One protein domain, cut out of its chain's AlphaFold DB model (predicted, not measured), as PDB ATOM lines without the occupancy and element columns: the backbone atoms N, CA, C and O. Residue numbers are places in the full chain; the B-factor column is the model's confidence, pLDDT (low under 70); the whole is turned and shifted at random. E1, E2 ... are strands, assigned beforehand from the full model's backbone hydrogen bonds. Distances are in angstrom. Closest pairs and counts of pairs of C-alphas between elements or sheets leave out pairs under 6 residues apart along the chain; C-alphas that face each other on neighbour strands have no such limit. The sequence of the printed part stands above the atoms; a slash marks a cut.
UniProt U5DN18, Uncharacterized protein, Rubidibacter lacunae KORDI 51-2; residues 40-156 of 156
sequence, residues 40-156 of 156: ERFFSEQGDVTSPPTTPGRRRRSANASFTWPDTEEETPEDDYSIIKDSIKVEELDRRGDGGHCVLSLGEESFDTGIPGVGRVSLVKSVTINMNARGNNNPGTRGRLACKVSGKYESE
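This is residues 40 to 156 of the 156 residues of an uncharacterized protein of Rubidibacter lacunae KORDI 51-2 (UniProt U5DN18). Two twisted sheets lie partly face to face in a long, slender sandwich, with most of the strands running roughly along its length. One sheet has E7 with E1 on one side and E3 and E4 on the other; the second has E6 between E2 and E5, and the tip of the hairpin E5 and E6 makes one far end of the rod, while the link from E1 to E2 reaches the other. The printed part has 117 residues, with no named helix and seven named strands in the order E1 to E7; the first sheet is branched, the second has the order E2, E6, E5, and the neighbour strands in both are antiparallel. The class is all strand, and the whole is loose, with a radius of gyration of the C-alphas of 18.3 A and spans of 63 by 27 by 23 A.

Find C-alpha 40 at (185.793, 148.862, 175.957); from there E1 runs through residues 40 to 50, 34.2 A long. Next come E2, residues 62 to 69, 23.7 A, the short E3, residues 81 to 83, 6.9 A, and E4, residues 89 to 96, 20.8 A. E5, residues 103 to 112, covers 28.8 A and ends at C-alpha 112, (161.388, 147.965, 180.603). The longest strand, E6, residues 120 to 134, measures 40.5 A and bends by 57 degrees at residue 125. E7, residues 144 to 155, runs 35.1 A to C-alpha 155 at (180.049, 145.563, 173.193).

Begin at E1, antiparallel to E7 at 164 degrees; look for N 45 and O 149, 2.9 A apart. On the other side of E7, E4 is beside residues 144 to 150, with N 91 and O 148 at 2.8 A, and E3 is beside residues 153 to 155, with N 82 and O 154 at 2.9 A. In the second sheet E6 is the inner strand: N 65 and O 131 of E2 and E6 are 3.1 A apart, and N 105 and O 128 of the hairpin E5 and E6 are 2.8 A apart. Between the sheets, the closest C-alphas of E6 and E7 are those of Ala 133 and Arg 144, 5.1 A, those of E1 and E2 are Val 49 and Ala 65, 6.1 A, and those of E3 and E6 are Ile 83 and Val 124, 5.2 A. E2 and E7 are near each other, while E5 is apart from E1 and E7.

Look to Pro 56 and Pro 116 for the two C-alphas farthest apart, 63.6 A. The printed part has no cut. The links E1 to E2 and E2 to E3 are long, with 11 residues each, and E3 to E4 is tight. The mean pLDDT of the printed part is 90.6, and no printed residue is under 70.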
ATOM      1  N   GLU A  40     185.861 147.414 176.132       85.88
ATOM      2  CA  GLU A  40     185.793 148.862 175.957       85.88
ATOM      3  C   GLU A  40     186.492 149.217 174.641       85.88
ATOM      4  O   GLU A  40     187.707 149.051 174.486       85.88
ATOM      5  N   ARG A  41     185.716 149.718 173.686       91.38
ATOM      6  CA  ARG A  41     186.191 150.163 172.378       91.38
ATOM      7  C   ARG A  41     186.067 151.675 172.281       91.38
ATOM      8  O   ARG A  41     185.246 152.296 172.952       91.38
ATOM      9  N   PHE A  42     186.913 152.281 171.455       94.38
ATOM     10  CA  PHE A  42     186.927 153.724 171.232       94.38
ATOM     11  C   PHE A  42     186.251 154.065 169.912       94.38
ATOM     12  O   PHE A  42     186.420 153.347 168.930       94.38
ATOM     13  N   PHE A  43     185.571 155.207 169.875       94.88
ATOM     14  CA  PHE A  43     185.080 155.800 168.637       94.88
ATOM     15  C   PHE A  43     185.495 157.264 168.522       94.88
ATOM     16  O   PHE A  43     185.782 157.941 169.517       94.88
ATOM     17  N   SER A  44     185.540 157.751 167.286       95.44
ATOM     18  CA  SER A  44     185.850 159.136 166.972       95.44
ATOM     19  C   SER A  44     185.278 159.489 165.609       95.44
ATOM     20  O   SER A  44     185.697 158.895 164.626       95.44
ATOM     21  N   GLU A  45     184.437 160.516 165.556       96.06
ATOM     22  CA  GLU A  45     183.808 160.997 164.327       96.06
ATOM     23  C   GLU A  45     183.992 162.511 164.191       96.06
ATOM     24  O   GLU A  45     184.057 163.234 165.196       96.06
ATOM     25  N   GLN A  46     184.115 163.012 162.962       96.69
ATOM     26  CA  GLN A  46     184.359 164.429 162.710       96.69
ATOM     27  C   GLN A  46     183.555 164.921 161.513       96.69
ATOM     28  O   GLN A  46     183.607 164.354 160.431       96.69
ATOM     29  N   GLY A  47     182.929 166.083 161.671       96.81
ATOM     30  CA  GLY A  47     182.275 166.784 160.575       96.81
ATOM     31  C   GLY A  47     182.570 168.274 160.592       96.81
ATOM     32  O   GLY A  47     182.957 168.856 161.610       96.81
ATOM     33  N   ASP A  48     182.371 168.915 159.446       97.00
ATOM     34  CA  ASP A  48     182.426 170.362 159.337       97.00
ATOM     35  C   ASP A  48     181.352 170.924 158.410       97.00
ATOM     36  O   ASP A  48     180.778 170.250 157.557       97.00
ATOM     37  N   VAL A  49     181.051 172.202 158.609       97.44
ATOM     38  CA  VAL A  49     180.090 172.935 157.798       97.44
ATOM     39  C   VAL A  49     180.571 174.354 157.567       97.44
ATOM     40  O   VAL A  49     181.051 175.042 158.469       97.44
ATOM     41  N   THR A  50     180.422 174.811 156.326       96.19
ATOM     42  CA  THR A  50     180.787 176.167 155.912       96.19
ATOM     43  C   THR A  50     179.575 176.866 155.315       96.19
ATOM     44  O   THR A  50     178.918 176.349 154.413       96.19
ATOM     45  N   SER A  51     179.276 178.072 155.797       94.75
ATOM     46  CA  SER A  51     178.158 178.851 155.274       94.75
ATOM     47  C   SER A  51     178.473 179.445 153.894       94.75
ATOM     48  O   SER A  51     179.634 179.737 153.571       94.75
ATOM     49  N   PRO A  52     177.444 179.738 153.080       91.25
ATOM     50  CA  PRO A  52     177.587 180.666 151.965       91.25
ATOM     51  C   PRO A  52     178.101 182.039 152.446       91.25
ATOM     52  O   PRO A  52     177.940 182.370 153.627       91.25
ATOM     53  N   PRO A  53     178.690 182.858 151.555       89.00
ATOM     54  CA  PRO A  53     179.164 184.189 151.917       89.00
ATOM     55  C   PRO A  53     178.002 185.136 152.258       89.00
ATOM     56  O   PRO A  53     176.944 185.098 151.620       89.00
ATOM     57  N   THR A  54     178.206 186.024 153.232       86.31
ATOM     58  CA  THR A  54     177.240 187.072 153.592       86.31
ATOM     59  C   THR A  54     177.059 188.050 152.427       86.31
ATOM     60  O   THR A  54     178.030 188.599 151.911       86.31
ATOM     61  N   THR A  55     175.820 188.295 151.999       82.00
ATOM     62  CA  THR A  55     175.506 189.249 150.917       82.00
ATOM     63  C   THR A  55     174.950 190.558 151.494       82.00
ATOM     64  O   THR A  55     174.068 190.487 152.357       82.00
ATOM     65  N   PRO A  56     175.395 191.742 151.024       75.31
ATOM     66  CA  PRO A  56     174.792 193.022 151.401       75.31
ATOM     67  C   PRO A  56     173.282 193.048 151.135       75.31
ATOM     68  O   PRO A  56     172.820 192.536 150.117       75.31
ATOM     69  N   GLY A  57     172.506 193.632 152.051       73.00
ATOM     70  CA  GLY A  57     171.060 193.826 151.880       73.00
ATOM     71  C   GLY A  57     170.202 192.555 151.944       73.00
ATOM     72  O   GLY A  57     168.982 192.642 151.827       73.00
ATOM     73  N   ARG A  58     170.795 191.373 152.162       70.50
ATOM     74  CA  ARG A  58     170.064 190.105 152.292       70.50
ATOM     75  C   ARG A  58     170.180 189.551 153.709       70.50
ATOM     76  O   ARG A  58     171.189 189.745 154.386       70.50
ATOM     77  N   ARG A  59     169.157 188.812 154.161       71.00
ATOM     78  CA  ARG A  59     169.247 188.030 155.406       71.00
ATOM     79  C   ARG A  59     170.487 187.133 155.344       71.00
ATOM     80  O   ARG A  59     170.715 186.468 154.329       71.00
ATOM     81  N   ARG A  60     171.283 187.132 156.419       71.00
ATOM     82  CA  ARG A  60     172.485 186.291 156.508       71.00
ATOM     83  C   ARG A  60     172.092 184.832 156.334       71.00
ATOM     84  O   ARG A  60     171.113 184.387 156.927       71.00
ATOM     85  N   ARG A  61     172.869 184.110 155.534       80.56
ATOM     86  CA  ARG A  61     172.664 182.685 155.290       80.56
ATOM     87  C   ARG A  61     173.479 181.892 156.305       80.56
ATOM     88  O   ARG A  61     174.684 182.103 156.413       80.56
ATOM     89  N   SER A  62     172.815 181.021 157.052       90.38
ATOM     90  CA  SER A  62     173.469 179.966 157.821       90.38
ATOM     91  C   SER A  62     173.553 178.695 156.980       90.38
ATOM     92  O   SER A  62     172.774 178.514 156.042       90.38
ATOM     93  N   ALA A  63     174.492 177.824 157.322       94.31
ATOM     94  CA  ALA A  63     174.503 176.437 156.888       94.31
ATOM     95  C   ALA A  63     174.389 175.546 158.122       94.31
ATOM     96  O   ALA A  63     175.069 175.783 159.122       94.31
ATOM     97  N   ASN A  64     173.510 174.555 158.030       95.81
ATOM     98  CA  ASN A  64     173.327 173.537 159.050       95.81
ATOM     99  C   ASN A  64     173.899 172.229 158.522       95.81
ATOM    100  O   ASN A  64     173.746 171.936 157.336       95.81
ATOM    101  N   ALA A  65     174.511 171.460 159.404       96.62
ATOM    102  CA  ALA A  65     174.886 170.085 159.137       96.62
ATOM    103  C   ALA A  65     174.798 169.290 160.435       96.62
ATOM    104  O   ALA A  65     174.783 169.863 161.529       96.62
ATOM    105  N   SER A  66     174.759 167.979 160.296       97.19
ATOM    106  CA  SER A  66     174.846 167.053 161.407       97.19
ATOM    107  C   SER A  66     175.606 165.819 160.962       97.19
ATOM    108  O   SER A  66     175.553 165.465 159.786       97.19
ATOM    109  N   PHE A  67     176.268 165.172 161.905       97.25
ATOM    110  CA  PHE A  67     176.795 163.825 161.735       97.25
ATOM    111  C   PHE A  67     176.470 163.021 162.986       97.25
ATOM    112  O   PHE A  67     176.303 163.594 164.069       97.25
ATOM    113  N   THR A  68     176.358 161.711 162.825       96.75
ATOM    114  CA  THR A  68     176.024 160.783 163.901       96.75
ATOM    115  C   THR A  68     177.092 159.708 163.959       96.75
ATOM    116  O   THR A  68     177.666 159.376 162.938       96.75
ATOM    117  N   TRP A  69     177.370 159.182 165.145       95.88
ATOM    118  CA  TRP A  69     178.116 157.942 165.293       95.88
ATOM    119  C   TRP A  69     177.286 156.926 166.094       95.88
ATOM    120  O   TRP A  69     176.742 157.304 167.144       95.88
ATOM    121  N   PRO A  70     177.202 155.663 165.645       94.88
ATOM    122  CA  PRO A  70     177.595 155.203 164.303       94.88
ATOM    123  C   PRO A  70     176.670 155.786 163.208       94.88
ATOM    124  O   PRO A  70     175.483 155.996 163.472       94.88
ATOM    125  N   ASP A  71     177.197 156.083 162.011       91.62
ATOM    126  CA  ASP A  71     176.396 156.567 160.857       91.62
ATOM    127  C   ASP A  71     176.083 155.451 159.848       91.62
ATOM    128  O   ASP A  71     175.091 155.501 159.119       91.62
ATOM    129  N   THR A  72     176.939 154.429 159.796       90.25
ATOM    130  CA  THR A  72     176.851 153.330 158.828       90.25
ATOM    131  C   THR A  72     176.744 151.971 159.514       90.25
ATOM    132  O   THR A  72     177.126 151.800 160.673       90.25
ATOM    133  N   GLU A  73     176.236 150.972 158.786       86.94
ATOM    134  CA  GLU A  73     176.195 149.583 159.267       86.94
ATOM    135  C   GLU A  73     177.603 149.021 159.522       86.94
ATOM    136  O   GLU A  73     177.773 148.220 160.429       86.94
ATOM    137  N   GLU A  74     178.617 149.477 158.778       86.81
ATOM    138  CA  GLU A  74     180.017 149.064 158.960       86.81
ATOM    139  C   GLU A  74     180.634 149.632 160.250       86.81
ATOM    140  O   GLU A  74     181.447 148.976 160.897       86.81
ATOM    141  N   GLU A  75     180.241 150.845 160.650       85.50
ATOM    142  CA  GLU A  75     180.651 151.449 161.928       85.50
ATOM    143  C   GLU A  75     179.880 150.901 163.126       85.50
ATOM    144  O   GLU A  75     180.360 150.973 164.262       85.50
ATOM    145  N   THR A  76     178.667 150.409 162.884       88.94
ATOM    146  CA  THR A  76     177.806 149.883 163.935       88.94
ATOM    147  C   THR A  76     178.416 148.584 164.460       88.94
ATOM    148  O   THR A  76     178.680 147.675 163.674       88.94
ATOM    149  N   PRO A  77     178.660 148.462 165.776       88.31
ATOM    150  CA  PRO A  77     179.138 147.209 166.349       88.31
ATOM    151  C   PRO A  77     178.202 146.043 165.996       88.31
ATOM    152  O   PRO A  77     176.985 146.191 166.090       88.31
ATOM    153  N   GLU A  78     178.777 144.904 165.588       84.25
ATOM    154  CA  GLU A  78     178.014 143.701 165.209       84.25
ATOM    155  C   GLU A  78     177.190 143.142 166.380       84.25
ATOM    156  O   GLU A  78     176.084 142.641 166.176       84.25
ATOM    157  N   ASP A  79     177.724 143.260 167.597       85.19
ATOM    158  CA  ASP A  79     177.090 142.789 168.824       85.19
ATOM    159  C   ASP A  79     176.279 143.887 169.536       85.19
ATOM    160  O   ASP A  79     176.387 145.083 169.236       85.19
ATOM    161  N   ASP A  80     175.501 143.489 170.548       86.69
ATOM    162  CA  ASP A  80     174.809 144.433 171.418       86.69
ATOM    163  C   ASP A  80     175.819 145.372 172.087       86.69
ATOM    164  O   ASP A  80     176.717 144.955 172.819       86.69
ATOM    165  N   TYR A  81     175.665 146.670 171.820       90.81
ATOM    166  CA  TYR A  81     176.573 147.691 172.326       90.81
ATOM    167  C   TYR A  81     175.853 148.811 173.070       90.81
ATOM    168  O   TYR A  81     174.661 149.073 172.867       90.81
ATOM    169  N   SER A  82     176.594 149.515 173.921       93.12
ATOM    170  CA  SER A  82     176.132 150.742 174.562       93.12
ATOM    171  C   SER A  82     177.257 151.765 174.676       93.12
ATOM    172  O   SER A  82     178.406 151.437 174.966       93.12
ATOM    173  N   ILE A  83     176.934 153.028 174.415       95.12
ATOM    174  CA  ILE A  83     177.891 154.129 174.500       95.12
ATOM    175  C   ILE A  83     177.999 154.586 175.955       95.12
ATOM    176  O   ILE A  83     176.999 154.917 176.597       95.12
ATOM    177  N   ILE A  84     179.229 154.682 176.465       94.31
ATOM    178  CA  ILE A  84     179.488 155.159 177.824       94.31
ATOM    179  C   ILE A  84     179.312 156.680 177.835       94.31
ATOM    180  O   ILE A  84     180.196 157.421 177.400       94.31
ATOM    181  N   LYS A  85     178.181 157.160 178.357       93.06
ATOM    182  CA  LYS A  85     177.787 158.581 178.343       93.06
ATOM    183  C   LYS A  85     178.865 159.526 178.884       93.06
ATOM    184  O   LYS A  85     179.168 160.535 178.252       93.06
ATOM    185  N   ASP A  86     179.497 159.160 179.996       93.75
ATOM    186  CA  ASP A  86     180.519 159.981 180.661       93.75
ATOM    187  C   ASP A  86     181.858 160.020 179.910       93.75
ATOM    188  O   ASP A  86     182.722 160.853 180.190       93.75
ATOM    189  N   SER A  87     182.048 159.123 178.940       95.69
ATOM    190  CA  SER A  87     183.245 159.097 178.098       95.69
ATOM    191  C   SER A  87     183.158 160.051 176.903       95.69
ATOM    192  O   SER A  87     184.188 160.335 176.289       95.69
ATOM    193  N   ILE A  88     181.955 160.540 176.575       97.12
ATOM    194  CA  ILE A  88     181.707 161.342 175.377       97.12
ATOM    195  C   ILE A  88     182.345 162.721 175.543       97.12
ATOM    196  O   ILE A  88     182.035 163.477 176.464       97.12
ATOM    197  N   LYS A  89     183.210 163.077 174.597       97.44
ATOM    198  CA  LYS A  89     183.854 164.385 174.500       97.44
ATOM    199  C   LYS A  89     183.575 164.996 173.140       97.44
ATOM    200  O   LYS A  89     183.780 164.351 172.113       97.44
ATOM    201  N   VAL A  90     183.144 166.253 173.153       97.25
ATOM    202  CA  VAL A  90     182.935 167.064 171.951       97.25
ATOM    203  C   VAL A  90     183.976 168.170 171.930       97.25
ATOM    204  O   VAL A  90     184.115 168.915 172.898       97.25
ATOM    205  N   GLU A  91     184.692 168.276 170.821       96.94
ATOM    206  CA  GLU A  91     185.741 169.264 170.605       96.94
ATOM    207  C   GLU A  91     185.390 170.153 169.407       96.94
ATOM    208  O   GLU A  91     185.121 169.672 168.304       96.94
ATOM    209  N   GLU A  92     185.406 171.469 169.625       96.81
ATOM    210  CA  GLU A  92     185.346 172.477 168.562       96.81
ATOM    211  C   GLU A  92     186.742 172.632 167.945       96.81
ATOM    212  O   GLU A  92     187.642 173.202 168.560       96.81
ATOM    213  N   LEU A  93     186.930 172.119 166.727       96.88
ATOM    214  CA  LEU A  93     188.220 172.144 166.029       96.88
ATOM    215  C   LEU A  93     188.474 173.464 165.293       96.88
ATOM    216  O   LEU A  93     189.612 173.912 165.175       96.88
ATOM    217  N   ASP A  94     187.420 174.077 164.756       94.44
ATOM    218  CA  ASP A  94     187.478 175.388 164.108       94.44
ATOM    219  C   ASP A  94     186.136 176.092 164.284       94.44
ATOM    220  O   ASP A  94     185.077 175.483 164.106       94.44
ATOM    221  N   ARG A  95     186.181 177.390 164.584       94.12
ATOM    222  CA  ARG A  95     184.996 178.239 164.678       94.12
ATOM    223  C   ARG A  95     185.291 179.616 164.106       94.12
ATOM    224  O   ARG A  95     186.112 180.370 164.625       94.12
ATOM    225  N   ARG A  96     184.576 179.965 163.037       93.12
ATOM    226  CA  ARG A  96     184.674 181.260 162.354       93.12
ATOM    227  C   ARG A  96     183.292 181.837 162.099       93.12
ATOM    228  O   ARG A  96     182.387 181.123 161.666       93.12
ATOM    229  N   GLY A  97     183.174 183.149 162.268       90.00
ATOM    230  CA  GLY A  97     181.933 183.893 162.060       90.00
ATOM    231  C   GLY A  97     181.019 183.900 163.287       90.00
ATOM    232  O   GLY A  97     181.446 183.578 164.390       90.00
ATOM    233  N   ASP A  98     179.753 184.259 163.071       90.12
ATOM    234  CA  ASP A  98     178.739 184.426 164.126       90.12
ATOM    235  C   ASP A  98     177.825 183.187 164.229       90.12
ATOM    236  O   ASP A  98     176.630 183.294 164.520       90.12
ATOM    237  N   GLY A  99     178.351 182.015 163.864       85.25
ATOM    238  CA  GLY A  99     177.645 180.738 163.954       85.25
ATOM    239  C   GLY A  99     177.449 180.265 165.394       85.25
ATOM    240  O   GLY A  99     177.971 180.847 166.353       85.25
ATOM    241  N   GLY A 100     176.693 179.177 165.526       88.75
ATOM    242  CA  GLY A 100     176.490 178.482 166.790       88.75
ATOM    243  C   GLY A 100     177.736 177.738 167.282       88.75
ATOM    244  O   GLY A 100     178.871 178.057 166.919       88.75
ATOM    245  N   HIS A 101     177.473 176.746 168.123       94.25
ATOM    246  CA  HIS A 101     178.438 175.831 168.729       94.25
ATOM    247  C   HIS A 101     178.152 174.397 168.279       94.25
ATOM    248  O   HIS A 101     177.078 174.137 167.728       94.25
ATOM    249  N   CYS A 102     179.083 173.475 168.522       95.44
ATOM    250  CA  CYS A 102     178.799 172.047 168.370       95.44
ATOM    251  C   CYS A 102     177.776 171.630 169.434       95.44
ATOM    252  O   CYS A 102     178.035 171.774 170.628       95.44
ATOM    253  N   VAL A 103     176.616 171.117 169.021       96.94
ATOM    254  CA  VAL A 103     175.564 170.686 169.954       96.94
ATOM    255  C   VAL A 103     175.442 169.170 169.927       96.94
ATOM    256  O   VAL A 103     175.071 168.595 168.906       96.94
ATOM    257  N   LEU A 104     175.727 168.540 171.066       97.00
ATOM    258  CA  LEU A 104     175.564 167.106 171.287       97.00
ATOM    259  C   LEU A 104     174.089 166.734 171.448       97.00
ATOM    260  O   LEU A 104     173.330 167.414 172.139       97.00
ATOM    261  N   SER A 105     173.680 165.630 170.843       96.94
ATOM    262  CA  SER A 105     172.385 164.987 171.043       96.94
ATOM    263  C   SER A 105     172.598 163.481 171.137       96.94
ATOM    264  O   SER A 105     173.394 162.925 170.387       96.94
ATOM    265  N   LEU A 106     171.927 162.831 172.086       96.44
ATOM    266  CA  LEU A 106     172.074 161.398 172.334       96.44
ATOM    267  C   LEU A 106     170.827 160.667 171.849       96.44
ATOM    268  O   LEU A 106     169.710 161.058 172.192       96.44
ATOM    269  N   GLY A 107     171.025 159.612 171.063       95.19
ATOM    270  CA  GLY A 107     169.994 158.629 170.773       95.19
ATOM    271  C   GLY A 107     169.973 157.598 171.891       95.19
ATOM    272  O   GLY A 107     170.926 156.835 172.043       95.19
ATOM    273  N   GLU A 108     168.908 157.601 172.689       93.19
ATOM    274  CA  GLU A 108     168.724 156.665 173.798       93.19
ATOM    275  C   GLU A 108     167.600 155.680 173.471       93.19
ATOM    276  O   GLU A 108     166.506 156.072 173.061       93.19
ATOM    277  N   GLU A 109     167.855 154.396 173.691       90.19
ATOM    278  CA  GLU A 109     166.856 153.341 173.596       90.19
ATOM    279  C   GLU A 109     166.511 152.865 175.004       90.19
ATOM    280  O   GLU A 109     167.391 152.603 175.822       90.19
ATOM    281  N   SER A 110     165.220 152.837 175.327       87.06
ATOM    282  CA  SER A 110     164.764 152.607 176.696       87.06
ATOM    283  C   SER A 110     163.897 151.366 176.801       87.06
ATOM    284  O   SER A 110     162.811 151.322 176.218       87.06
ATOM    285  N   PHE A 111     164.318 150.440 177.651       83.12
ATOM    286  CA  PHE A 111     163.721 149.126 177.840       83.12
ATOM    287  C   PHE A 111     163.100 149.016 179.229       83.12
ATOM    288  O   PHE A 111     163.629 149.549 180.210       83.12
ATOM    289  N   ASP A 112     161.960 148.338 179.315       83.75
ATOM    290  CA  ASP A 112     161.388 147.965 180.603       83.75
ATOM    291  C   ASP A 112     162.041 146.664 181.066       83.75
ATOM    292  O   ASP A 112     162.023 145.663 180.351       83.75
ATOM    293  N   THR A 113     162.648 146.690 182.249       78.69
ATOM    294  CA  THR A 113     163.336 145.513 182.787       78.69
ATOM    295  C   THR A 113     162.357 144.465 183.307       78.69
ATOM    296  O   THR A 113     162.739 143.310 183.482       78.69
ATOM    297  N   GLY A 114     161.108 144.845 183.611       78.06
ATOM    298  CA  GLY A 114     160.136 143.961 184.260       78.06
ATOM    299  C   GLY A 114     160.530 143.527 185.682       78.06
ATOM    300  O   GLY A 114     159.817 142.731 186.293       78.06
ATOM    301  N   ILE A 115     161.638 144.047 186.230       76.31
ATOM    302  CA  ILE A 115     162.105 143.758 187.586       76.31
ATOM    303  C   ILE A 115     161.433 144.747 188.551       76.31
ATOM    304  O   ILE A 115     161.632 145.964 188.423       76.31
ATOM    305  N   PRO A 116     160.667 144.261 189.547       75.69
ATOM    306  CA  PRO A 116     160.044 145.124 190.542       75.69
ATOM    307  C   PRO A 116     161.089 146.002 191.248       75.69
ATOM    308  O   PRO A 116     161.997 145.493 191.900       75.69
ATOM    309  N   GLY A 117     160.954 147.324 191.117       76.75
ATOM    310  CA  GLY A 117     161.820 148.313 191.773       76.75
ATOM    311  C   GLY A 117     163.013 148.828 190.956       76.75
ATOM    312  O   GLY A 117     163.609 149.816 191.373       76.75
ATOM    313  N   VAL A 118     163.338 148.233 189.800       73.44
ATOM    314  CA  VAL A 118     164.400 148.728 188.888       73.44
ATOM    315  C   VAL A 118     163.814 149.608 187.780       73.44
ATOM    316  O   VAL A 118     164.404 150.617 187.405       73.44
ATOM    317  N   GLY A 119     162.605 149.286 187.310       80.56
ATOM    318  CA  GLY A 119     161.879 150.107 186.340       80.56
ATOM    319  C   GLY A 119     162.520 150.116 184.947       80.56
ATOM    320  O   GLY A 119     162.971 149.080 184.452       80.56
ATOM    321  N   ARG A 120     162.514 151.287 184.298       82.44
ATOM    322  CA  ARG A 120     162.964 151.484 182.914       82.44
ATOM    323  C   ARG A 120     164.441 151.872 182.867       82.44
ATOM    324  O   ARG A 120     164.843 152.812 183.548       82.44
ATOM    325  N   VAL A 121     165.214 151.197 182.022       83.88
ATOM    326  CA  VAL A 121     166.640 151.478 181.789       83.88
ATOM    327  C   VAL A 121     166.810 152.051 180.386       83.88
ATOM    328  O   VAL A 121     166.208 151.550 179.439       83.88
ATOM    329  N   SER A 122     167.613 153.108 180.251       86.62
ATOM    330  CA  SER A 122     167.936 153.769 178.980       86.62
ATOM    331  C   SER A 122     169.405 153.557 178.624       86.62
ATOM    332  O   SER A 122     170.280 153.891 179.424       86.62
ATOM    333  N   LEU A 123     169.673 153.049 177.425       90.50
ATOM    334  CA  LEU A 123     171.012 152.852 176.876       90.50
ATOM    335  C   LEU A 123     171.261 153.863 175.760       90.50
ATOM    336  O   LEU A 123     170.406 154.068 174.901       90.50
ATOM    337  N   VAL A 124     172.438 154.485 175.753       94.31
ATOM    338  CA  VAL A 124     172.845 155.372 174.658       94.31
ATOM    339  C   VAL A 124     173.311 154.503 173.491       94.31
ATOM    340  O   VAL A 124     174.251 153.724 173.642       94.31
ATOM    341  N   LYS A 125     172.656 154.636 172.337       94.56
ATOM    342  CA  LYS A 125     172.949 153.879 171.110       94.56
ATOM    343  C   LYS A 125     173.608 154.734 170.036       94.56
ATOM    344  O   LYS A 125     174.397 154.219 169.261       94.56
ATOM    345  N   SER A 126     173.342 156.035 170.005       95.38
ATOM    346  CA  SER A 126     173.977 156.920 169.031       95.38
ATOM    347  C   SER A 126     174.299 158.292 169.600       95.38
ATOM    348  O   SER A 126     173.713 158.756 170.584       95.38
ATOM    349  N   VAL A 127     175.265 158.946 168.966       96.94
ATOM    350  CA  VAL A 127     175.731 160.283 169.309       96.94
ATOM    351  C   VAL A 127     175.679 161.159 168.070       96.94
ATOM    352  O   VAL A 127     176.428 160.939 167.128       96.94
ATOM    353  N   THR A 128     174.833 162.184 168.082       97.81
ATOM    354  CA  THR A 128     174.690 163.139 166.980       97.81
ATOM    355  C   THR A 128     175.268 164.492 167.366       97.81
ATOM    356  O   THR A 128     174.949 165.043 168.422       97.81
ATOM    357  N   ILE A 129     176.078 165.070 166.484       98.12
ATOM    358  CA  ILE A 129     176.545 166.450 166.589       98.12
ATOM    359  C   ILE A 129     175.808 167.306 165.575       98.12
ATOM    360  O   ILE A 129     175.871 167.070 164.372       98.12
ATOM    361  N   ASN A 130     175.150 168.348 166.070       97.81
ATOM    362  CA  ASN A 130     174.503 169.366 165.260       97.81
ATOM    363  C   ASN A 130     175.391 170.605 165.158       97.81
ATOM    364  O   ASN A 130     175.942 171.085 166.151       97.81
ATOM    365  N   MET A 131     175.493 171.147 163.948       97.25
ATOM    366  CA  MET A 131     176.359 172.271 163.621       97.25
ATOM    367  C   MET A 131     175.582 173.361 162.889       97.25
ATOM    368  O   MET A 131     174.815 173.090 161.965       97.25
ATOM    369  N   ASN A 132     175.832 174.616 163.262       95.62
ATOM    370  CA  ASN A 132     175.309 175.793 162.575       95.62
ATOM    371  C   ASN A 132     176.446 176.787 162.313       95.62
ATOM    372  O   ASN A 132     176.903 177.475 163.225       95.62
ATOM    373  N   ALA A 133     176.884 176.890 161.061       95.06
ATOM    374  CA  ALA A 133     177.854 177.893 160.640       95.06
ATOM    375  C   ALA A 133     177.158 179.119 160.043       95.06
ATOM    376  O   ALA A 133     176.216 179.009 159.253       95.06
ATOM    377  N   ARG A 134     177.668 180.311 160.363       93.06
ATOM    378  CA  ARG A 134     177.154 181.581 159.841       93.06
ATOM    379  C   ARG A 134     178.272 182.610 159.696       93.06
ATOM    380  O   ARG A 134     179.068 182.787 160.611       93.06
ATOM    381  N   GLY A 135     178.320 183.298 158.555       89.44
ATOM    382  CA  GLY A 135     179.235 184.426 158.342       89.44
ATOM    383  C   GLY A 135     178.970 185.582 159.307       89.44
ATOM    384  O   GLY A 135     177.869 185.711 159.851       89.44
ATOM    385  N   ASN A 136     179.982 186.426 159.514       87.56
ATOM    386  CA  ASN A 136     179.844 187.589 160.384       87.56
ATOM    387  C   ASN A 136     179.099 188.743 159.681       87.56
ATOM    388  O   ASN A 136     178.563 188.599 158.575       87.56
ATOM    389  N   ASN A 137     179.036 189.902 160.340       83.62
ATOM    390  CA  ASN A 137     178.352 191.098 159.834       83.62
ATOM    391  C   ASN A 137     178.932 191.644 158.514       83.62
ATOM    392  O   ASN A 137     178.234 192.380 157.815       83.62
ATOM    393  N   ASN A 138     180.177 191.306 158.167       86.00
ATOM    394  CA  ASN A 138     180.856 191.867 157.007       86.00
ATOM    395  C   ASN A 138     180.438 191.137 155.717       86.00
ATOM    396  O   ASN A 138     180.400 189.899 155.691       86.00
ATOM    397  N   PRO A 139     180.159 191.872 154.623       85.94
ATOM    398  CA  PRO A 139     179.935 191.284 153.307       85.94
ATOM    399  C   PRO A 139     181.070 190.352 152.875       85.94
ATOM    400  O   PRO A 139     182.237 190.597 153.160       85.94
ATOM    401  N   GLY A 140     180.723 189.278 152.171       86.00
ATOM    402  CA  GLY A 140     181.672 188.294 151.651       86.00
ATOM    403  C   GLY A 140     182.189 187.288 152.681       86.00
ATOM    404  O   GLY A 140     182.818 186.305 152.291       86.00
ATOM    405  N   THR A 141     181.904 187.466 153.974       90.31
ATOM    406  CA  THR A 141     182.400 186.548 155.009       90.31
ATOM    407  C   THR A 141     181.626 185.241 155.047       90.31
ATOM    408  O   THR A 141     180.420 185.198 154.811       90.31
ATOM    409  N   ARG A 142     182.336 184.153 155.354       93.00
ATOM    410  CA  ARG A 142     181.776 182.811 155.532       93.00
ATOM    411  C   ARG A 142     181.960 182.389 156.979       93.00
ATOM    412  O   ARG A 142     183.000 182.671 157.572       93.00
ATOM    413  N   GLY A 143     180.954 181.726 157.531       94.06
ATOM    414  CA  GLY A 143     181.099 181.016 158.788       94.06
ATOM    415  C   GLY A 143     181.657 179.630 158.534       94.06
ATOM    416  O   GLY A 143     181.358 179.040 157.495       94.06
ATOM    417  N   ARG A 144     182.417 179.107 159.487       96.00
ATOM    418  CA  ARG A 144     182.860 177.714 159.496       96.00
ATOM    419  C   ARG A 144     182.748 177.170 160.909       96.00
ATOM    420  O   ARG A 144     183.075 177.882 161.855       96.00
ATOM    421  N   LEU A 145     182.280 175.938 161.026       97.06
ATOM    422  CA  LEU A 145     182.271 175.190 162.271       97.06
ATOM    423  C   LEU A 145     182.737 173.769 161.959       97.06
ATOM    424  O   LEU A 145     182.178 173.143 161.062       97.06
ATOM    425  N   ALA A 146     183.773 173.304 162.649       97.44
ATOM    426  CA  ALA A 146     184.268 171.935 162.571       97.44
ATOM    427  C   ALA A 146     184.243 171.326 163.972       97.44
ATOM    428  O   ALA A 146     184.756 171.929 164.916       97.44
ATOM    429  N   CYS A 147     183.652 170.145 164.090       97.81
ATOM    430  CA  CYS A 147     183.419 169.470 165.356       97.81
ATOM    431  C   CYS A 147     183.949 168.048 165.282       97.81
ATOM    432  O   CYS A 147     183.749 167.365 164.279       97.81
ATOM    433  N   LYS A 148     184.555 167.592 166.371       97.62
ATOM    434  CA  LYS A 148     184.905 166.192 166.579       97.62
ATOM    435  C   LYS A 148     184.174 165.677 167.803       97.62
ATOM    436  O   LYS A 148     184.125 166.360 168.823       97.62
ATOM    437  N   VAL A 149     183.627 164.476 167.711       97.75
ATOM    438  CA  VAL A 149     183.137 163.731 168.868       97.75
ATOM    439  C   VAL A 149     183.986 162.492 169.049       97.75
ATOM    440  O   VAL A 149     184.434 161.884 168.083       97.75
ATOM    441  N   SER A 150     184.246 162.133 170.295       97.50
ATOM    442  CA  SER A 150     184.947 160.903 170.632       97.50
ATOM    443  C   SER A 150     184.413 160.344 171.933       97.50
ATOM    444  O   SER A 150     183.841 161.076 172.741       97.50
ATOM    445  N   GLY A 151     184.602 159.053 172.141       97.06
ATOM    446  CA  GLY A 151     184.182 158.403 173.365       97.06
ATOM    447  C   GLY A 151     184.520 156.928 173.356       97.06
ATOM    448  O   GLY A 151     185.347 156.457 172.570       97.06
ATOM    449  N   LYS A 152     183.868 156.215 174.261       95.75
ATOM    450  CA  LYS A 152     183.962 154.776 174.416       95.75
ATOM    451  C   LYS A 152     182.587 154.133 174.348       95.75
ATOM    452  O   LYS A 152     181.583 154.749 174.708       95.75
ATOM    453  N   TYR A 153     182.573 152.879 173.936       94.12
ATOM    454  CA  TYR A 153     181.405 152.018 173.983       94.12
ATOM    455  C   TYR A 153     181.804 150.625 174.465       94.12
ATOM    456  O   TYR A 153     182.950 150.201 174.302       94.12
ATOM    457  N   GLU A 154     180.852 149.939 175.072       92.19
ATOM    458  CA  GLU A 154     180.949 148.536 175.463       92.19
ATOM    459  C   GLU A 154     180.183 147.711 174.432       92.19
ATOM    460  O   GLU A 154     179.116 148.141 173.994       92.19
ATOM    461  N   SER A 155     180.732 146.568 174.020       87.31
ATOM    462  CA  SER A 155     180.049 145.563 173.193       87.31
ATOM    463  C   SER A 155     180.242 144.192 173.839       87.31
ATOM    464  O   SER A 155     181.336 143.914 174.354       87.31
ATOM    465  N   GLU A 156     179.174 143.394 173.867       76.19
ATOM    466  CA  GLU A 156     179.124 142.072 174.517       76.19
ATOM    467  C   GLU A 156     179.285 140.905 173.548       76.19
ATOM    468  O   GLU A 156     178.657 140.946 172.476       76.19
TER     469      GLU A 156